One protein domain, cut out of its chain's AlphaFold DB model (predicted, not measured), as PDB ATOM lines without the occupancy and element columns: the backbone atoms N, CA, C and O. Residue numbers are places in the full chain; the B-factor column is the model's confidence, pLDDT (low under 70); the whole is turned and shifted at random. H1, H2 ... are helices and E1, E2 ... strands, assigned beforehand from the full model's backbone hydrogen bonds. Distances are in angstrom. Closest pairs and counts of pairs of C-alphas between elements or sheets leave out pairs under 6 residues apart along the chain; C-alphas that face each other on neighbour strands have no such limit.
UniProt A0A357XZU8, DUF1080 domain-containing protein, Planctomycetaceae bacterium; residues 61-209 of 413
ATOM      1  N   ARG A  61    -106.884  77.170  33.407       85.62
ATOM      2  CA  ARG A  61    -106.583  77.284  31.975       85.62
ATOM      3  C   ARG A  61    -105.787  76.091  31.447       85.62
ATOM      4  O   ARG A  61    -106.054  75.660  30.332       85.62
ATOM      5  N   GLU A  62    -104.831  75.582  32.217       88.12
ATOM      6  CA  GLU A  62    -104.067  74.381  31.857       88.12
ATOM      7  C   GLU A  62    -104.990  73.159  31.893       88.12
ATOM      8  O   GLU A  62    -105.152  72.471  30.889       88.12
ATOM      9  N   VAL A  63    -105.705  72.973  33.006       85.50
ATOM     10  CA  VAL A  63    -106.630  71.847  33.217       85.50
ATOM     11  C   VAL A  63    -107.747  71.783  32.171       85.50
ATOM     12  O   VAL A  63    -108.100  70.701  31.723       85.50
ATOM     13  N   PHE A  64    -108.296  72.925  31.748       84.25
ATOM     14  CA  PHE A  64    -109.363  72.976  30.740       84.25
ATOM     15  C   PHE A  64    -108.837  72.979  29.293       84.25
ATOM     16  O   PHE A  64    -109.649  73.005  28.366       84.25
ATOM     17  N   SER A  65    -107.513  72.959  29.083       83.38
ATOM     18  CA  SER A  65    -106.909  72.834  27.746       83.38
ATOM     19  C   SER A  65    -106.760  71.384  27.270       83.38
ATOM     20  O   SER A  65    -106.687  71.160  26.065       83.38
ATOM     21  N   ASP A  66    -106.797  70.418  28.191       87.00
ATOM     22  CA  ASP A  66    -106.893  68.986  27.898       87.00
ATOM     23  C   ASP A  66    -108.320  68.464  28.151       87.00
ATOM     24  O   ASP A  66    -109.021  68.929  29.052       87.00
ATOM     25  N   GLU A  67    -108.787  67.495  27.360       82.38
ATOM     26  CA  GLU A  67    -110.148  66.966  27.502       82.38
ATOM     27  C   GLU A  67    -110.309  66.000  28.688       82.38
ATOM     28  O   GLU A  67    -111.371  65.992  29.316       82.38
ATOM     29  N   SER A  68    -109.283  65.208  29.003       84.19
ATOM     30  CA  SER A  68    -109.299  64.236  30.101       84.19
ATOM     31  C   SER A  68    -109.252  64.957  31.450       84.19
ATOM     32  O   SER A  68    -110.156  64.809  32.274       84.19
ATOM     33  N   LEU A  69    -108.282  65.860  31.626       87.00
ATOM     34  CA  LEU A  69    -108.152  66.698  32.821       87.00
ATOM     35  C   LEU A  69    -109.415  67.531  33.075       87.00
ATOM     36  O   LEU A  69    -109.847  67.647  34.222       87.00
ATOM     37  N   ARG A  70    -110.041  68.071  32.020       84.25
ATOM     38  CA  ARG A  70    -111.297  68.833  32.108       84.25
ATOM     39  C   ARG A  70    -112.484  67.985  32.569       84.25
ATOM     40  O   ARG A  70    -113.347  68.518  33.267       84.25
ATOM     41  N   LYS A  71    -112.555  66.701  32.197       83.81
ATOM     42  CA  LYS A  71    -113.587  65.768  32.689       83.81
ATOM     43  C   LYS A  71    -113.348  65.432  34.156       83.81
ATOM     44  O   LYS A  71    -114.231  65.678  34.975       83.81
ATOM     45  N   ASP A  72    -112.141  64.987  34.498       89.75
ATOM     46  CA  ASP A  72    -111.785  64.577  35.859       89.75
ATOM     47  C   ASP A  72    -111.905  65.739  36.857       89.75
ATOM     48  O   ASP A  72    -112.544  65.611  37.901       89.75
ATOM     49  N   PHE A  73    -111.379  66.918  36.517       90.69
ATOM     50  CA  PHE A  73    -111.528  68.118  37.344       90.69
ATOM     51  C   PHE A  73    -112.972  68.645  37.345       90.69
ATOM     52  O   PHE A  73    -113.445  69.183  38.347       90.69
ATOM     53  N   GLY A  74    -113.696  68.470  36.235       86.56
ATOM     54  CA  GLY A  74    -115.129  68.737  36.158       86.56
ATOM     55  C   GLY A  74    -115.903  67.922  37.193       86.56
ATOM     56  O   GLY A  74    -116.719  68.485  37.916       86.56
ATOM     57  N   ILE A  75    -115.595  66.633  37.334       87.94
ATOM     58  CA  ILE A  75    -116.207  65.728  38.317       87.94
ATOM     59  C   ILE A  75    -115.712  66.007  39.745       87.94
ATOM     60  O   ILE A  75    -116.521  66.008  40.675       87.94
ATOM     61  N   GLN A  76    -114.430  66.326  39.937       94.00
ATOM     62  CA  GLN A  76    -113.852  66.612  41.254       94.00
ATOM     63  C   GLN A  76    -114.546  67.777  41.977       94.00
ATOM     64  O   GLN A  76    -114.741  68.854  41.411       94.00
ATOM     65  N   GLY A  77    -114.854  67.605  43.260       95.50
ATOM     66  CA  GLY A  77    -115.331  68.677  44.131       95.50
ATOM     67  C   GLY A  77    -116.259  68.197  45.238       95.50
ATOM     68  O   GLY A  77    -116.381  67.002  45.507       95.50
ATOM     69  N   GLU A  78    -116.897  69.161  45.896       96.75
ATOM     70  CA  GLU A  78    -117.860  68.921  46.967       96.75
ATOM     71  C   GLU A  78    -119.285  68.884  46.409       96.75
ATOM     72  O   GLU A  78    -119.649  69.662  45.526       96.75
ATOM     73  N   TYR A  79    -120.107  67.990  46.943       95.12
ATOM     74  CA  TYR A  79    -121.516  67.849  46.615       95.12
ATOM     75  C   TYR A  79    -122.326  67.708  47.905       95.12
ATOM     76  O   TYR A  79    -121.836  67.180  48.904       95.12
ATOM     77  N   LEU A  80    -123.576  68.163  47.874       94.56
ATOM     78  CA  LEU A  80    -124.506  68.095  48.994       94.56
ATOM     79  C   LEU A  80    -125.839  67.496  48.534       94.56
ATOM     80  O   LEU A  80    -126.420  67.934  47.536       94.56
ATOM     81  N   TYR A  81    -126.336  66.522  49.287       92.50
ATOM     82  CA  TYR A  81    -127.728  66.089  49.265       92.50
ATOM     83  C   TYR A  81    -128.419  66.587  50.539       92.50
ATOM     84  O   TYR A  81    -127.835  66.543  51.626       92.50
ATOM     85  N   LYS A  82    -129.654  67.077  50.400       91.56
ATOM     86  CA  LYS A  82    -130.502  67.478  51.523       91.56
ATOM     87  C   LYS A  82    -131.976  67.256  51.204       91.56
ATOM     88  O   LYS A  82    -132.486  67.858  50.260       91.56
ATOM     89  N   GLU A  83    -132.654  66.479  52.041       88.06
ATOM     90  CA  GLU A  83    -134.103  66.281  52.008       88.06
ATOM     91  C   GLU A  83    -134.656  66.233  53.441       88.06
ATOM     92  O   GLU A  83    -134.301  65.361  54.235       88.06
ATOM     93  N   GLY A  84    -135.475  67.225  53.806       87.31
ATOM     94  CA  GLY A  84    -135.846  67.465  55.204       87.31
ATOM     95  C   GLY A  84    -134.608  67.669  56.088       87.31
ATOM     96  O   GLY A  84    -133.734  68.485  55.772       87.31
ATOM     97  N   ASP A  85    -134.536  66.895  57.171       85.19
ATOM     98  CA  ASP A  85    -133.400  66.847  58.101       85.19
ATOM     99  C   ASP A  85    -132.294  65.867  57.660       85.19
ATOM    100  O   ASP A  85    -131.217  65.835  58.253       85.19
ATOM    101  N   CYS A  86    -132.522  65.078  56.603       85.88
ATOM    102  CA  CYS A  86    -131.511  64.191  56.039       85.88
ATOM    103  C   CYS A  86    -130.511  65.015  55.220       85.88
ATOM    104  O   CYS A  86    -130.870  65.585  54.189       85.88
ATOM    105  N   VAL A  87    -129.258  65.086  55.675       92.88
ATOM    106  CA  VAL A  87    -128.169  65.828  55.019       92.88
ATOM    107  C   VAL A  87    -126.972  64.903  54.820       92.88
ATOM    108  O   VAL A  87    -126.560  64.213  55.751       92.88
ATOM    109  N   PHE A  88    -126.403  64.903  53.615       93.19
ATOM    110  CA  PHE A  88    -125.179  64.170  53.289       93.19
ATOM    111  C   PHE A  88    -124.232  65.040  52.461       93.19
ATOM    112  O   PHE A  88    -124.593  65.514  51.381       93.19
ATOM    113  N   GLY A  89    -123.000  65.203  52.940       95.75
ATOM    114  CA  GLY A  89    -121.883  65.689  52.141       95.75
ATOM    115  C   GLY A  89    -121.246  64.559  51.331       95.75
ATOM    116  O   GLY A  89    -121.223  63.404  51.755       95.75
ATOM    117  N   LEU A  90    -120.693  64.889  50.169       95.25
ATOM    118  CA  LEU A  90    -119.908  63.984  49.333       95.25
ATOM    119  C   LEU A  90    -118.718  64.755  48.754       95.25
ATOM    120  O   LEU A  90    -118.902  65.737  48.039       95.25
ATOM    121  N   GLN A  91    -117.498  64.307  49.037       97.44
ATOM    122  CA  GLN A  91    -116.287  64.803  48.382       97.44
ATOM    123  C   GLN A  91    -115.833  63.777  47.339       97.44
ATOM    124  O   GLN A  91    -115.556  62.625  47.672       97.44
ATOM    125  N   VAL A  92    -115.769  64.197  46.073       96.06
ATOM    126  CA  VAL A  92    -115.260  63.393  44.953       96.06
ATOM    127  C   VAL A  92    -113.898  63.942  44.560       96.06
ATOM    128  O   VAL A  92    -113.789  65.094  44.144       96.06
ATOM    129  N   VAL A  93    -112.857  63.132  44.703       96.75
ATOM    130  CA  VAL A  93    -111.452  63.503  44.505       96.75
ATOM    131  C   VAL A  93    -110.961  62.845  43.224       96.75
ATOM    132  O   VAL A  93    -111.094  61.630  43.079       96.75
ATOM    133  N   ALA A  94    -110.387  63.612  42.296       95.50
ATOM    134  CA  ALA A  94    -109.823  63.033  41.082       95.50
ATOM    135  C   ALA A  94    -108.484  62.336  41.372       95.50
ATOM    136  O   ALA A  94    -107.588  62.870  42.043       95.50
ATOM    137  N   GLU A  95    -108.379  61.124  40.837       95.12
ATOM    138  CA  GLU A  95    -107.236  60.213  40.933       95.12
ATOM    139  C   GLU A  95    -106.500  60.089  39.577       95.12
ATOM    140  O   GLU A  95    -105.383  59.563  39.540       95.12
ATOM    141  N   GLY A  96    -107.098  60.627  38.502       92.12
ATOM    142  CA  GLY A  96    -106.579  60.682  37.133       92.12
ATOM    143  C   GLY A  96    -107.096  59.556  36.233       92.12
ATOM    144  O   GLY A  96    -107.459  58.484  36.712       92.12
ATOM    145  N   ASP A  97    -107.094  59.800  34.922       91.00
ATOM    146  CA  ASP A  97    -107.489  58.842  33.878       91.00
ATOM    147  C   ASP A  97    -108.914  58.285  34.073       91.00
ATOM    148  O   ASP A  97    -109.154  57.084  33.929       91.00
ATOM    149  N   GLY A  98    -109.867  59.156  34.435       89.38
ATOM    150  CA  GLY A  98    -111.263  58.776  34.673       89.38
ATOM    151  C   GLY A  98    -111.509  58.090  36.021       89.38
ATOM    152  O   GLY A  98    -112.585  57.528  36.227       89.38
ATOM    153  N   LYS A  99    -110.531  58.098  36.935       92.56
ATOM    154  CA  LYS A  99    -110.633  57.470  38.262       92.56
ATOM    155  C   LYS A  99    -110.843  58.508  39.357       92.56
ATOM    156  O   LYS A  99    -110.292  59.614  39.323       92.56
ATOM    157  N   PHE A 100    -111.590  58.104  40.379       93.50
ATOM    158  CA  PHE A 100    -111.973  58.943  41.505       93.50
ATOM    159  C   PHE A 100    -111.922  58.175  42.822       93.50
ATOM    160  O   PHE A 100    -112.182  56.972  42.887       93.50
ATOM    161  N   ARG A 101    -111.663  58.911  43.899       94.06
ATOM    162  CA  ARG A 101    -111.851  58.464  45.277       94.06
ATOM    163  C   ARG A 101    -112.944  59.319  45.897       94.06
ATOM    164  O   ARG A 101    -112.897  60.543  45.818       94.06
ATOM    165  N   CYS A 102    -113.937  58.675  46.485       92.75
ATOM    166  CA  CYS A 102    -115.150  59.320  46.963       92.75
ATOM    167  C   CYS A 102    -115.292  59.103  48.467       92.75
ATOM    168  O   CYS A 102    -115.064  57.994  48.952       92.75
ATOM    169  N   VAL A 103    -115.678  60.149  49.195       93.56
ATOM    170  CA  VAL A 103    -115.940  60.084  50.636       93.56
ATOM    171  C   VAL A 103    -117.283  60.742  50.929       93.56
ATOM    172  O   VAL A 103    -117.480  61.920  50.630       93.56
ATOM    173  N   ALA A 104    -118.209  59.962  51.479       91.94
ATOM    174  CA  ALA A 104    -119.541  60.391  51.878       91.94
ATOM    175  C   ALA A 104    -119.608  60.609  53.394       91.94
ATOM    176  O   ALA A 104    -119.094  59.812  54.184       91.94
ATOM    177  N   TYR A 105    -120.282  61.686  53.777       94.06
ATOM    178  CA  TYR A 105    -120.301  62.255  55.114       94.06
ATOM    179  C   TYR A 105    -121.767  62.465  55.546       94.06
ATOM    180  O   TYR A 105    -122.420  63.404  55.079       94.06
ATOM    181  N   PRO A 106    -122.336  61.584  56.387       92.75
ATOM    182  CA  PRO A 106    -123.625  61.821  57.033       92.75
ATOM    183  C   PRO A 106    -123.596  63.120  57.851       92.75
ATOM    184  O   PRO A 106    -122.573  63.459  58.439       92.75
ATOM    185  N   GLY A 107    -124.708  63.852  57.892       93.12
ATOM    186  CA  GLY A 107    -124.833  65.125  58.614       93.12
ATOM    187  C   GLY A 107    -124.425  66.357  57.799       93.12
ATOM    188  O   GLY A 107    -125.007  67.422  57.991       93.12
ATOM    189  N   GLY A 108    -123.500  66.225  56.843       95.56
ATOM    190  CA  GLY A 108    -123.090  67.316  55.955       95.56
ATOM    191  C   GLY A 108    -121.643  67.202  55.489       95.56
ATOM    192  O   GLY A 108    -121.075  66.118  55.497       95.56
ATOM    193  N   LEU A 109    -121.042  68.299  55.030       96.94
ATOM    194  CA  LEU A 109    -119.629  68.315  54.624       96.94
ATOM    195  C   LEU A 109    -118.714  68.520  55.848       96.94
ATOM    196  O   LEU A 109    -119.184  68.991  56.888       96.94
ATOM    197  N   PRO A 110    -117.402  68.227  55.753       97.12
ATOM    198  CA  PRO A 110    -116.453  68.560  56.813       97.12
ATOM    199  C   PRO A 110    -116.535  70.042  57.204       97.12
ATOM    200  O   PRO A 110    -116.488  70.917  56.331       97.12
ATOM    201  N   GLY A 111    -116.726  70.305  58.500       93.19
ATOM    202  CA  GLY A 111    -116.920  71.648  59.069       93.19
ATOM    203  C   GLY A 111    -118.306  72.263  58.834       93.19
ATOM    204  O   GLY A 111    -118.549  73.393  59.241       93.19
ATOM    205  N   GLU A 112    -119.220  71.537  58.189       91.12
ATOM    206  CA  GLU A 112    -120.587  71.965  57.881       91.12
ATOM    207  C   GLU A 112    -121.541  70.779  58.078       91.12
ATOM    208  O   GLU A 112    -122.077  70.212  57.128       91.12
ATOM    209  N   GLY A 113    -121.689  70.368  59.340       92.38
ATOM    210  CA  GLY A 113    -122.506  69.231  59.772       92.38
ATOM    211  C   GLY A 113    -121.694  68.005  60.195       92.38
ATOM    212  O   GLY A 113    -122.053  67.386  61.188       92.38
ATOM    213  N   TRP A 114    -120.586  67.696  59.509       95.88
ATOM    214  CA  TRP A 114    -119.694  66.576  59.856       95.88
ATOM    215  C   TRP A 114    -118.418  67.044  60.569       95.88
ATOM    216  O   TRP A 114    -117.768  68.001  60.128       95.88
ATOM    217  N   THR A 115    -118.012  66.324  61.618       93.44
ATOM    218  CA  THR A 115    -116.740  66.512  62.330       93.44
ATOM    219  C   THR A 115    -115.967  65.202  62.528       93.44
ATOM    220  O   THR A 115    -116.459  64.096  62.307       93.44
ATOM    221  N   ARG A 116    -114.702  65.302  62.946       92.75
ATOM    222  CA  ARG A 116    -113.850  64.137  63.220       92.75
ATOM    223  C   ARG A 116    -114.434  63.280  64.341       92.75
ATOM    224  O   ARG A 116    -114.625  63.749  65.457       92.75
ATOM    225  N   GLY A 117    -114.584  61.991  64.054       91.06
ATOM    226  CA  GLY A 117    -115.162  61.001  64.967       91.06
ATOM    227  C   GLY A 117    -116.547  60.545  64.517       91.06
ATOM    228  O   GLY A 117    -116.922  59.409  64.801       91.06
ATOM    229  N   ASP A 118    -117.250  61.369  63.736       92.44
ATOM    230  CA  ASP A 118    -118.467  60.959  63.046       92.44
ATOM    231  C   ASP A 118    -118.155  59.882  61.995       92.44
ATOM    232  O   ASP A 118    -117.072  59.837  61.395       92.44
ATOM    233  N   ALA A 119    -119.134  59.015  61.730       90.06
ATOM    234  CA  ALA A 119    -119.026  58.016  60.675       90.06
ATOM    235  C   ALA A 119    -118.802  58.683  59.305       90.06
ATOM    236  O   ALA A 119    -119.360  59.739  59.017       90.06
ATOM    237  N   LYS A 120    -118.016  58.048  58.434       91.06
ATOM    238  CA  LYS A 120    -117.879  58.411  57.016       91.06
ATOM    239  C   LYS A 120    -117.683  57.148  56.184       91.06
ATOM    240  O   LYS A 120    -117.147  56.162  56.686       91.06
ATOM    241  N   PHE A 121    -118.083  57.186  54.918       87.44
ATOM    242  CA  PHE A 121    -117.998  56.041  54.012       87.44
ATOM    243  C   PHE A 121    -117.101  56.374  52.825       87.44
ATOM    244  O   PHE A 121    -117.325  57.370  52.140       87.44
ATOM    245  N   SER A 122    -116.096  55.538  52.576       88.00
ATOM    246  CA  SER A 122    -115.155  55.708  51.465       88.00
ATOM    247  C   SER A 122    -115.440  54.711  50.343       88.00
ATOM    248  O   SER A 122    -115.916  53.599  50.583       88.00
ATOM    249  N   GLY A 123    -115.095  55.086  49.116       86.00
ATOM    250  CA  GLY A 123    -115.064  54.188  47.967       86.00
ATOM    251  C   GLY A 123    -114.190  54.728  46.840       86.00
ATOM    252  O   GLY A 123    -113.761  55.883  46.860       86.00
ATOM    253  N   THR A 124    -113.947  53.903  45.828       87.94
ATOM    254  CA  THR A 124    -113.475  54.371  44.520       87.94
ATOM    255  C   THR A 124    -114.661  54.558  43.578       87.94
ATOM    256  O   THR A 124    -115.736  54.001  43.803       87.94
ATOM    257  N   ALA A 125    -114.478  55.331  42.514       86.31
ATOM    258  CA  ALA A 125    -115.364  55.309  41.360       86.31
ATOM    259  C   ALA A 125    -114.555  55.424  40.066       86.31
ATOM    260  O   ALA A 125    -113.503  56.064  40.043       86.31
ATOM    261  N   GLU A 126    -115.050  54.819  38.991       86.88
ATOM    262  CA  GLU A 126    -114.462  54.935  37.654       86.88
ATOM    263  C   GLU A 126    -115.516  55.428  36.657       86.88
ATOM    264  O   GLU A 126    -116.675  55.007  36.719       86.88
ATOM    265  N   SER A 127    -115.099  56.319  35.757       82.12
ATOM    266  CA  SER A 127    -115.831  56.726  34.555       82.12
ATOM    267  C   SER A 127    -116.039  55.507  33.656       82.12
ATOM    268  O   SER A 127    -115.076  54.854  33.239       82.12
ATOM    269  N   VAL A 128    -117.297  55.183  33.352       72.75
ATOM    270  CA  VAL A 128    -117.663  54.152  32.377       72.75
ATOM    271  C   VAL A 128    -118.571  54.761  31.313       72.75
ATOM    272  O   VAL A 128    -119.641  55.297  31.600       72.75
ATOM    273  N   SER A 129    -118.140  54.685  30.052       58.75
ATOM    274  CA  SER A 129    -118.751  55.418  28.938       58.75
ATOM    275  C   SER A 129    -120.160  54.916  28.585       58.75
ATOM    276  O   SER A 129    -120.359  54.039  27.741       58.75
ATOM    277  N   GLY A 130    -121.164  55.510  29.231       53.31
ATOM    278  CA  GLY A 130    -122.573  55.201  29.020       53.31
ATOM    279  C   GLY A 130    -123.069  55.623  27.636       53.31
ATOM    280  O   GLY A 130    -123.223  56.810  27.362       53.31
ATOM    281  N   LYS A 131    -123.383  54.649  26.773       41.66
ATOM    282  CA  LYS A 131    -124.076  54.897  25.493       41.66
ATOM    283  C   LYS A 131    -125.582  55.132  25.647       41.66
ATOM    284  O   LYS A 131    -126.195  55.710  24.755       41.66
ATOM    285  N   ASP A 132    -126.165  54.709  26.767       47.03
ATOM    286  CA  ASP A 132    -127.612  54.593  26.953       47.03
ATOM    287  C   ASP A 132    -128.158  55.599  27.981       47.03
ATOM    288  O   ASP A 132    -128.540  55.250  29.098       47.03
ATOM    289  N   TRP A 133    -128.236  56.871  27.582       45.53
ATOM    290  CA  TRP A 133    -129.018  57.890  28.291       45.53
ATOM    291  C   TRP A 133    -130.349  58.145  27.576       45.53
ATOM    292  O   TRP A 133    -130.387  58.402  26.371       45.53
ATOM    293  N   LYS A 134    -131.452  58.136  28.331       45.56
ATOM    294  CA  LYS A 134    -132.750  58.661  27.886       45.56
ATOM    295  C   LYS A 134    -133.029  59.968  28.619       45.56
ATOM    296  O   LYS A 134    -132.854  60.058  29.828       45.56
ATOM    297  N   ARG A 135    -133.447  60.980  27.857       38.00
ATOM    298  CA  ARG A 135    -133.647  62.359  28.317       38.00
ATOM    299  C   ARG A 135    -134.700  62.435  29.431       38.00
ATOM    300  O   ARG A 135    -135.853  62.099  29.187       38.00
ATOM    301  N   GLY A 136    -134.303  62.927  30.603       39.78
ATOM    302  CA  GLY A 136    -135.222  63.427  31.630       39.78
ATOM    303  C   GLY A 136    -135.676  64.863  31.341       39.78
ATOM    304  O   GLY A 136    -134.977  65.619  30.656       39.78
ATOM    305  N   ASP A 137    -136.847  65.238  31.853       34.28
ATOM    306  CA  ASP A 137    -137.476  66.525  31.547       34.28
ATOM    307  C   ASP A 137    -136.697  67.740  32.080       34.28
ATOM    308  O   ASP A 137    -136.089  67.722  33.150       34.28
ATOM    309  N   GLY A 138    -136.724  68.829  31.307       41.53
ATOM    310  CA  GLY A 138    -136.102  70.115  31.651       41.53
ATOM    311  C   GLY A 138    -134.649  70.311  31.195       41.53
ATOM    312  O   GLY A 138    -134.204  71.453  31.112       41.53
ATOM    313  N   ALA A 139    -133.914  69.253  30.832       41.62
ATOM    314  CA  ALA A 139    -132.552  69.385  30.303       41.62
ATOM    315  C   ALA A 139    -132.554  69.787  28.810       41.62
ATOM    316  O   ALA A 139    -133.007  69.025  27.947       41.62
ATOM    317  N   THR A 140    -132.032  70.976  28.484       44.28
ATOM    318  CA  THR A 140    -131.941  71.491  27.101       44.28
ATOM    319  C   THR A 140    -130.710  70.965  26.360       44.28
ATOM    320  O   THR A 140    -130.864  70.409  25.275       44.28
ATOM    321  N   GLU A 141    -129.525  71.072  26.970       44.41
ATOM    322  CA  GLU A 141    -128.230  70.553  26.498       44.41
ATOM    323  C   GLU A 141    -127.445  69.932  27.672       44.41
ATOM    324  O   GLU A 141    -127.407  70.506  28.764       44.41
ATOM    325  N   SER A 142    -126.759  68.809  27.431       45.28
ATOM    326  CA  SER A 142    -125.796  68.190  28.359       45.28
ATOM    327  C   SER A 142    -124.447  68.008  27.658       45.28
ATOM    328  O   SER A 142    -124.361  67.257  26.689       45.28
ATOM    329  N   GLU A 143    -123.397  68.693  28.121       46.22
ATOM    330  CA  GLU A 143    -122.066  68.655  27.478       46.22
ATOM    331  C   GLU A 143    -121.174  67.506  27.953       46.22
ATOM    332  O   GLU A 143    -120.253  67.109  27.244       46.22
ATOM    333  N   LEU A 144    -121.438  66.985  29.151       49.69
ATOM    334  CA  LEU A 144    -120.844  65.764  29.675       49.69
ATOM    335  C   LEU A 144    -121.942  64.988  30.407       49.69
ATOM    336  O   LEU A 144    -122.597  65.515  31.311       49.69
ATOM    337  N   SER A 145    -122.123  63.740  29.995       53.19
ATOM    338  CA  SER A 145    -122.896  62.716  30.688       53.19
ATOM    339  C   SER A 145    -121.964  61.533  30.896       53.19
ATOM    340  O   SER A 145    -121.464  60.981  29.914       53.19
ATOM    341  N   ASP A 146    -121.715  61.172  32.146       61.53
ATOM    342  CA  ASP A 146    -120.820  60.072  32.497       61.53
ATOM    343  C   ASP A 146    -121.481  59.192  33.561       61.53
ATOM    344  O   ASP A 146    -122.358  59.650  34.300       61.53
ATOM    345  N   ILE A 147    -121.083  57.928  33.635       62.97
ATOM    346  CA  ILE A 147    -121.523  57.014  34.686       62.97
ATOM    347  C   ILE A 147    -120.314  56.765  35.574       62.97
ATOM    348  O   ILE A 147    -119.294  56.254  35.122       62.97
ATOM    349  N   LEU A 148    -120.436  57.123  36.846       71.75
ATOM    350  CA  LEU A 148    -119.463  56.756  37.860       71.75
ATOM    351  C   LEU A 148    -119.907  55.439  38.488       71.75
ATOM    352  O   LEU A 148    -120.937  55.379  39.161       71.75
ATOM    353  N   ARG A 149    -119.119  54.386  38.282       74.62
ATOM    354  CA  ARG A 149    -119.321  53.093  38.942       74.62
ATOM    355  C   ARG A 149    -118.636  53.101  40.302       74.62
ATOM    356  O   ARG A 149    -117.423  52.912  40.377       74.62
ATOM    357  N   PHE A 150    -119.391  53.332  41.375       76.56
ATOM    358  CA  PHE A 150    -118.855  53.364  42.734       76.56
ATOM    359  C   PHE A 150    -118.604  51.947  43.257       76.56
ATOM    360  O   PHE A 150    -119.491  51.092  43.243       76.56
ATOM    361  N   THR A 151    -117.405  51.724  43.787       76.88
ATOM    362  CA  THR A 151    -117.018  50.517  44.524       76.88
ATOM    363  C   THR A 151    -116.699  50.917  45.968       76.88
ATOM    364  O   THR A 151    -115.674  51.564  46.204       76.88
ATOM    365  N   PRO A 152    -117.560  50.591  46.950       71.50
ATOM    366  CA  PRO A 152    -117.295  50.910  48.348       71.50
ATOM    367  C   PRO A 152    -116.046  50.209  48.894       71.50
ATOM    368  O   PRO A 152    -115.715  49.092  48.497       71.50
ATOM    369  N   THR A 153    -115.379  50.853  49.849       66.25
ATOM    370  CA  THR A 153    -114.187  50.330  50.529       66.25
ATOM    371  C   THR A 153    -114.412  50.317  52.040       66.25
ATOM    372  O   THR A 153    -114.476  51.382  52.655       66.25
ATOM    373  N   GLY A 154    -114.495  49.126  52.638       63.69
ATOM    374  CA  GLY A 154    -114.751  48.935  54.071       63.69
ATOM    375  C   GLY A 154    -116.089  48.249  54.350       63.69
ATOM    376  O   GLY A 154    -116.724  47.717  53.439       63.69
ATOM    377  N   GLU A 155    -116.506  48.249  55.615       56.69
ATOM    378  CA  GLU A 155    -117.835  47.771  56.006       56.69
ATOM    379  C   GLU A 155    -118.909  48.809  55.651       56.69
ATOM    380  O   GLU A 155    -118.729  50.015  55.826       56.69
ATOM    381  N   LEU A 156    -120.030  48.323  55.121       55.06
ATOM    382  CA  LEU A 156    -121.175  49.131  54.708       55.06
ATOM    383  C   LEU A 156    -122.216  49.207  55.838       55.06
ATOM    384  O   LEU A 156    -122.317  48.271  56.636       55.06
ATOM    385  N   PRO A 157    -122.999  50.299  55.931       52.50
ATOM    386  CA  PRO A 157    -123.961  50.468  57.014       52.50
ATOM    387  C   PRO A 157    -125.066  49.392  56.965       52.50
ATOM    388  O   PRO A 157    -125.448  48.959  55.873       52.50
ATOM    389  N   PRO A 158    -125.621  48.963  58.118       47.56
ATOM    390  CA  PRO A 158    -126.669  47.945  58.166       47.56
ATOM    391  C   PRO A 158    -127.853  48.263  57.243       47.56
ATOM    392  O   PRO A 158    -128.378  49.373  57.246       47.56
ATOM    393  N   GLY A 159    -128.267  47.275  56.447       49.97
ATOM    394  CA  GLY A 159    -129.270  47.428  55.386       49.97
ATOM    395  C   GLY A 159    -128.675  47.691  53.997       49.97
ATOM    396  O   GLY A 159    -129.264  47.274  53.005       49.97
ATOM    397  N   PHE A 160    -127.473  48.268  53.901       47.97
ATOM    398  CA  PHE A 160    -126.760  48.433  52.633       47.97
ATOM    399  C   PHE A 160    -125.944  47.168  52.316       47.97
ATOM    400  O   PHE A 160    -124.722  47.133  52.459       47.97
ATOM    401  N   GLN A 161    -126.629  46.094  51.906       50.53
ATOM    402  CA  GLN A 161    -125.996  44.874  51.389       50.53
ATOM    403  C   GLN A 161    -126.134  44.814  49.859       50.53
ATOM    404  O   GLN A 161    -127.223  44.519  49.363       50.53
ATOM    405  N   PRO A 162    -125.063  45.089  49.089       48.94
ATOM    406  CA  PRO A 162    -125.139  45.087  47.635       48.94
ATOM    407  C   PRO A 162    -125.259  43.653  47.102       48.94
ATOM    408  O   PRO A 162    -124.318  42.865  47.209       48.94
ATOM    409  N   GLY A 163    -126.407  43.319  46.500       46.25
ATOM    410  CA  GLY A 163    -126.582  42.060  45.759       46.25
ATOM    411  C   GLY A 163    -125.631  41.949  44.559       46.25
ATOM    412  O   GLY A 163    -125.191  40.858  44.207       46.25
ATOM    413  N   GLU A 164    -125.237  43.097  44.002       47.78
ATOM    414  CA  GLU A 164    -124.144  43.262  43.045       47.78
ATOM    415  C   GLU A 164    -123.160  44.298  43.613       47.78
ATOM    416  O   GLU A 164    -123.573  45.284  44.214       47.78
ATOM    417  N   LYS A 165    -121.847  44.068  43.488       57.06
ATOM    418  CA  LYS A 165    -120.808  44.685  44.350       57.06
ATOM    419  C   LYS A 165    -120.501  46.177  44.103       57.06
ATOM    420  O   LYS A 165    -119.501  46.676  44.617       57.06
ATOM    421  N   THR A 166    -121.313  46.877  43.321       61.47
ATOM    422  CA  THR A 166    -121.073  48.260  42.878       61.47
ATOM    423  C   THR A 166    -122.371  49.054  42.821       61.47
ATOM    424  O   THR A 166    -123.411  48.502  42.474       61.47
ATOM    425  N   LEU A 167    -122.298  50.356  43.094       66.62
ATOM    426  CA  LEU A 167    -123.400  51.297  42.901       66.62
ATOM    427  C   LEU A 167    -123.087  52.194  41.698       66.62
ATOM    428  O   LEU A 167    -122.178  53.016  41.761       66.62
ATOM    429  N   ASP A 168    -123.845  52.064  40.614       67.81
ATOM    430  CA  ASP A 168    -123.746  53.010  39.502       67.81
ATOM    431  C   ASP A 168    -124.491  54.302  39.850       67.81
ATOM    432  O   ASP A 168    -125.655  54.277  40.257       67.81
ATOM    433  N   ALA A 169    -123.824  55.439  39.661       68.31
ATOM    434  CA  ALA A 169    -124.426  56.757  39.777       68.31
ATOM    435  C   ALA A 169    -124.167  57.581  38.518       68.31
ATOM    436  O   ALA A 169    -123.076  57.560  37.941       68.31
ATOM    437  N   LYS A 170    -125.170  58.349  38.098       72.12
ATOM    438  CA  LYS A 170    -125.088  59.160  36.882       72.12
ATOM    439  C   LYS A 170    -124.575  60.555  37.205       72.12
ATOM    440  O   LYS A 170    -125.142  61.248  38.048       72.12
ATOM    441  N   VAL A 171    -123.535  60.979  36.494       70.38
ATOM    442  CA  VAL A 171    -123.050  62.359  36.497       70.38
ATOM    443  C   VAL A 171    -123.758  63.124  35.389       70.38
ATOM    444  O   VAL A 171    -123.589  62.828  34.205       70.38
ATOM    445  N   ALA A 172    -124.516  64.146  35.775       64.94
ATOM    446  CA  ALA A 172    -125.149  65.070  34.847       64.94
ATOM    447  C   ALA A 172    -124.516  66.459  34.968       64.94
ATOM    448  O   ALA A 172    -124.525  67.054  36.048       64.94
ATOM    449  N   ILE A 173    -124.019  67.000  33.851       62.12
ATOM    450  CA  ILE A 173    -123.776  68.439  33.705       62.12
ATOM    451  C   ILE A 173    -124.970  69.048  32.967       62.12
ATOM    452  O   ILE A 173    -125.129  68.874  31.756       62.12
ATOM    453  N   THR A 174    -125.806  69.772  33.709       57.78
ATOM    454  CA  THR A 174    -127.052  70.370  33.221       57.78
ATOM    455  C   THR A 174    -126.853  71.858  32.973       57.78
ATOM    456  O   THR A 174    -126.620  72.633  33.903       57.78
ATOM    457  N   ARG A 175    -127.011  72.291  31.720       54.50
ATOM    458  CA  ARG A 175    -127.134  73.717  31.399       54.50
ATOM    459  C   ARG A 175    -128.561  74.188  31.665       54.50
ATOM    460  O   ARG A 175    -129.492  73.703  31.027       54.50
ATOM    461  N   ARG A 176    -128.732  75.169  32.556       53.81
ATOM    462  CA  ARG A 176    -129.987  75.924  32.701       53.81
ATOM    463  C   ARG A 176    -129.808  77.341  32.161       53.81
ATOM    464  O   ARG A 176    -128.933  78.077  32.616       53.81
ATOM    465  N   ASP A 177    -130.677  77.757  31.246       52.41
ATOM    466  CA  ASP A 177    -130.911  79.184  31.017       52.41
ATOM    467  C   ASP A 177    -131.719  79.721  32.210       52.41
ATOM    468  O   ASP A 177    -132.833  79.272  32.467       52.41
ATOM    469  N   ASN A 178    -131.157  80.665  32.969       47.03
ATOM    470  CA  ASN A 178    -131.769  81.173  34.206       47.03
ATOM    471  C   ASN A 178    -132.835  82.268  33.981       47.03
ATOM    472  O   ASN A 178    -133.306  82.874  34.941       47.03
ATOM    473  N   GLY A 179    -133.171  82.568  32.721       47.88
ATOM    474  CA  GLY A 179    -134.158  83.579  32.325       47.88
ATOM    475  C   GLY A 179    -133.777  85.043  32.596       47.88
ATOM    476  O   GLY A 179    -134.518  85.932  32.188       47.88
ATOM    477  N   GLN A 180    -132.647  85.333  33.251       43.44
ATOM    478  CA  GLN A 180    -132.280  86.701  33.627       43.44
ATOM    479  C   GLN A 180    -131.514  87.419  32.509       43.44
ATOM    480  O   GLN A 180    -130.307  87.250  32.337       43.44
ATOM    481  N   GLU A 181    -132.216  88.284  31.780       42.66
ATOM    482  CA  GLU A 181    -131.652  89.150  30.739       42.66
ATOM    483  C   GLU A 181    -131.039  90.432  31.340       42.66
ATOM    484  O   GLU A 181    -131.508  91.550  31.143       42.66
ATOM    485  N   ASN A 182    -129.974  90.275  32.131       45.31
ATOM    486  CA  ASN A 182    -129.356  91.357  32.907       45.31
ATOM    487  C   ASN A 182    -128.292  92.164  32.133       45.31
ATOM    488  O   ASN A 182    -127.163  92.339  32.591       45.31
ATOM    489  N   GLY A 183    -128.658  92.678  30.952       48.75
ATOM    490  CA  GLY A 183    -127.933  93.735  30.217       48.75
ATOM    491  C   GLY A 183    -126.541  93.395  29.654       48.75
ATOM    492  O   GLY A 183    -126.005  94.165  28.864       48.75
ATOM    493  N   GLN A 184    -125.958  92.251  30.023       43.34
ATOM    494  CA  GLN A 184    -124.625  91.786  29.601       43.34
ATOM    495  C   GLN A 184    -124.672  90.448  28.833       43.34
ATOM    496  O   GLN A 184    -123.651  89.782  28.674       43.34
ATOM    497  N   GLY A 185    -125.855  90.055  28.351       45.59
ATOM    498  CA  GLY A 185    -126.100  88.777  27.675       45.59
ATOM    499  C   GLY A 185    -126.541  87.651  28.618       45.59
ATOM    500  O   GLY A 185    -126.407  87.738  29.837       45.59
ATOM    501  N   ARG A 186    -127.104  86.579  28.042       48.09
ATOM    502  CA  ARG A 186    -127.662  85.440  28.793       48.09
ATOM    503  C   ARG A 186    -126.570  84.678  29.546       48.09
ATOM    504  O   ARG A 186    -125.682  84.090  28.928       48.09
ATOM    505  N   ARG A 187    -126.672  84.615  30.877       46.97
ATOM    506  CA  ARG A 187    -125.817  83.758  31.711       46.97
ATOM    507  C   ARG A 187    -126.416  82.354  31.819       46.97
ATOM    508  O   ARG A 187    -127.303  82.116  32.635       46.97
ATOM    509  N   ARG A 188    -125.897  81.413  31.023       52.50
ATOM    510  CA  ARG A 188    -126.145  79.975  31.219       52.50
ATOM    511  C   ARG A 188    -125.543  79.539  32.558       52.50
ATOM    512  O   ARG A 188    -124.335  79.666  32.755       52.50
ATOM    513  N   MET A 189    -126.370  79.021  33.460       55.69
ATOM    514  CA  MET A 189    -125.913  78.319  34.659       55.69
ATOM    515  C   MET A 189    -125.483  76.907  34.261       55.69
ATOM    516  O   MET A 189    -126.230  76.204  33.579       55.69
ATOM    517  N   ILE A 190    -124.296  76.491  34.694       61.78
ATOM    518  CA  ILE A 190    -123.849  75.100  34.604       61.78
ATOM    519  C   ILE A 190    -124.035  74.494  35.992       61.78
ATOM    520  O   ILE A 190    -123.247  74.755  36.899       61.78
ATOM    521  N   GLU A 191    -125.103  73.722  36.163       71.12
ATOM    522  CA  GLU A 191    -125.290  72.878  37.339       71.12
ATOM    523  C   GLU A 191    -124.654  71.512  37.099       71.12
ATOM    524  O   GLU A 191    -124.612  71.012  35.973       71.12
ATOM    525  N   MET A 192    -124.185  70.888  38.174       78.00
ATOM    526  CA  MET A 192    -123.619  69.549  38.129       78.00
ATOM    527  C   MET A 192    -124.152  68.725  39.293       78.00
ATOM    528  O   MET A 192    -124.261  69.228  40.414       78.00
ATOM    529  N   SER A 193    -124.500  67.472  39.026       83.31
ATOM    530  CA  SER A 193    -125.092  66.582  40.022       83.31
ATOM    531  C   SER A 193    -124.682  65.129  39.822       83.31
ATOM    532  O   SER A 193    -124.430  64.699  38.697       83.31
ATOM    533  N   ILE A 194    -124.673  64.384  40.926       82.75
ATOM    534  CA  ILE A 194    -124.482  62.933  40.967       82.75
ATOM    535  C   ILE A 194    -125.788  62.322  41.476       82.75
ATOM    536  O   ILE A 194    -126.221  62.630  42.588       82.75
ATOM    537  N   THR A 195    -126.425  61.485  40.660       80.00
ATOM    538  CA  THR A 195    -127.708  60.846  40.982       80.00
ATOM    539  C   THR A 195    -127.506  59.364  41.265       80.00
ATOM    540  O   THR A 195    -126.982  58.645  40.415       80.00
ATOM    541  N   LEU A 196    -127.956  58.905  42.435       76.00
ATOM    542  CA  LEU A 196    -128.039  57.487  42.781       76.00
ATOM    543  C   LEU A 196    -129.436  56.973  42.392       76.00
ATOM    544  O   LEU A 196    -130.414  57.245  43.087       76.00
ATOM    545  N   ASP A 197    -129.540  56.237  41.283       64.50
ATOM    546  CA  ASP A 197    -130.828  55.742  40.761       64.50
ATOM    547  C   ASP A 197    -131.371  54.498  41.496       64.50
ATOM    548  O   ASP A 197    -132.459  54.022  41.186       64.50
ATOM    549  N   GLY A 198    -130.629  53.954  42.468       64.81
ATOM    550  CA  GLY A 198    -131.034  52.794  43.278       64.81
ATOM    551  C   GLY A 198    -132.048  53.099  44.391       64.81
ATOM    552  O   GLY A 198    -132.206  52.286  45.298       64.81
ATOM    553  N   PHE A 199    -132.686  54.270  44.353       66.88
ATOM    554  CA  PHE A 199    -133.604  54.783  45.371       66.88
ATOM    555  C   PHE A 199    -134.865  55.352  44.708       66.88
ATOM    556  O   PHE A 199    -134.798  55.854  43.585       66.88
ATOM    557  N   ASP A 200    -135.995  55.300  45.414       72.31
ATOM    558  CA  ASP A 200    -137.258  55.916  45.000       72.31
ATOM    559  C   ASP A 200    -137.749  56.874  46.109       72.31
ATOM    560  O   ASP A 200    -138.128  56.394  47.184       72.31
ATOM    561  N   PRO A 201    -137.697  58.208  45.911       78.44
ATOM    562  CA  PRO A 201    -137.142  58.903  44.745       78.44
ATOM    563  C   PRO A 201    -135.599  58.792  44.645       78.44
ATOM    564  O   PRO A 201    -134.930  58.544  45.651       78.44
ATOM    565  N   PRO A 202    -135.000  59.016  43.457       76.00
ATOM    566  CA  PRO A 202    -133.545  58.997  43.284       76.00
ATOM    567  C   PRO A 202    -132.819  60.068  44.112       76.00
ATOM    568  O   PRO A 202    -133.190  61.244  44.101       76.00
ATOM    569  N   VAL A 203    -131.722  59.685  44.768       81.88
ATOM    570  CA  VAL A 203    -130.931  60.588  45.623       81.88
ATOM    571  C   VAL A 203    -130.014  61.452  44.751       81.88
ATOM    572  O   VAL A 203    -129.067  60.947  44.146       81.88
ATOM    573  N   VAL A 204    -130.282  62.762  44.685       86.56
ATOM    574  CA  VAL A 204    -129.539  63.719  43.840       86.56
ATOM    575  C   VAL A 204    -128.612  64.606  44.677       86.56
ATOM    576  O   VAL A 204    -129.040  65.591  45.282       86.56
ATOM    577  N   PHE A 205    -127.316  64.308  44.640       90.25
ATOM    578  CA  PHE A 205    -126.262  65.163  45.182       90.25
ATOM    579  C   PHE A 205    -125.979  66.323  44.219       90.25
ATOM    580  O   PHE A 205    -125.616  66.103  43.064       90.25
ATOM    581  N   LYS A 206    -126.108  67.571  44.679       91.75
ATOM    582  CA  LYS A 206    -125.827  68.781  43.883       91.75
ATOM    583  C   LYS A 206    -124.427  69.295  44.184       91.75
ATOM    584  O   LYS A 206    -124.060  69.392  45.353       91.75
ATOM    585  N   LYS A 207    -123.648  69.648  43.159       92.00
ATOM    586  CA  LYS A 207    -122.297  70.190  43.349       92.00
ATOM    587  C   LYS A 207    -122.366  71.547  44.045       92.00
ATOM    588  O   LYS A 207    -123.111  72.428  43.617       92.00
ATOM    589  N   VAL A 208    -121.570  71.717  45.093       93.69
ATOM    590  CA  VAL A 208    -121.431  72.969  45.841       93.69
ATOM    591  C   VAL A 208    -120.002  73.490  45.725       93.69
ATOM    592  O   VAL A 208    -119.062  72.746  45.450       93.69
ATOM    593  N   ARG A 209    -119.831  74.799  45.917       92.06
ATOM    594  CA  ARG A 209    -118.513  75.434  45.956       92.06
ATOM    595  C   ARG A 209    -118.426  76.358  47.159       92.06
ATOM    596  O   ARG A 209    -118.784  77.532  47.080       92.06
TER     597      ARG A 209
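AT A GLANCE: This is residues 61 to 209 of the 413 residues of the protein "DUF1080 domain-containing protein" of Planctomycetaceae bacterium (UniProt A0A357XZU8). A closed barrel of eight strands, E1 to E8, is capped at one end by the short helix H1, round which the sheet curls. The E6 and E7 hairpin reaches out past the barrel, with residues 178 to 187 at its tip. The printed part has 149 residues, with one named helix followed by eight named strands, and its class is mostly strand. The strands form a meander, each the antiparallel neighbour of the one before, and E8 pairs back with E1. The whole is compact, with a radius of gyration of the C-alphas of 16.4 A, yet elongated in outline, spanning 52 by 33 by 33 A.

HOW THE PARTS SIT: Start at H1, residues 67 to 75, where every O i to N i+4 pair is within hydrogen-bond range. It is on the barrel and outside it, at a height over the sheet of 8.0 A. Next find E1, residues 77 to 83, and E2, residues 86 to 96, a hairpin with N 79 and O 90 at 2.8 A. The closest C-alphas of H1 and E2 are those of Asp 72 and Ala 94, 5.8 A apart. On the other side of E2 comes E3, residues 99 to 106, with N 93 and O 101 at 2.8 A. Then E4, residues 121 to 128, is the antiparallel neighbour of E3, with N 102 and O 123 at 2.8 A. E5, residues 145 to 153, pairs with E4 through N 151 and O 124 at 2.8 A. E6, residues 167 to 177, has its N 171 2.8 A from O 146 of E5. E7, residues 188 to 196, forms a hairpin with E6, with N 174 and O 191 at 2.8 A. E8, residues 203 to 208, is staggered: it pairs with E7 over 203 to 206, with N 205 and O 194 at 2.9 A, and with E1 over 206 to 208, with N 206 and O 80 at 2.9 A. E1 and E5, for instance, are apart.

IN THESE COORDINATES: Find C-alpha 67 at (-110.148, 66.966, 27.502); from there H1 runs 12.5 A. E1 begins at C-alpha 77, (-115.331, 68.677, 44.131). The longest strands by residues are E2, 31.5 A, and E6, 31.2 A. E7 measures 25.4 A, E5 25.0 A, and E8 ends at C-alpha 208, (-121.431, 72.969, 45.841).

THE WHOLE: The two C-alphas farthest apart, those of Gly 163 and Gly 183, are 54.0 A apart. The printed part has no cut. The links E3 to E4, E4 to E5 and E5 to E6 are long. The mean pLDDT of the printed part of this model is 73.9; look for values under 70 at residues 129 to 147, 153 to 169, 172 to 190 and 197 to 199.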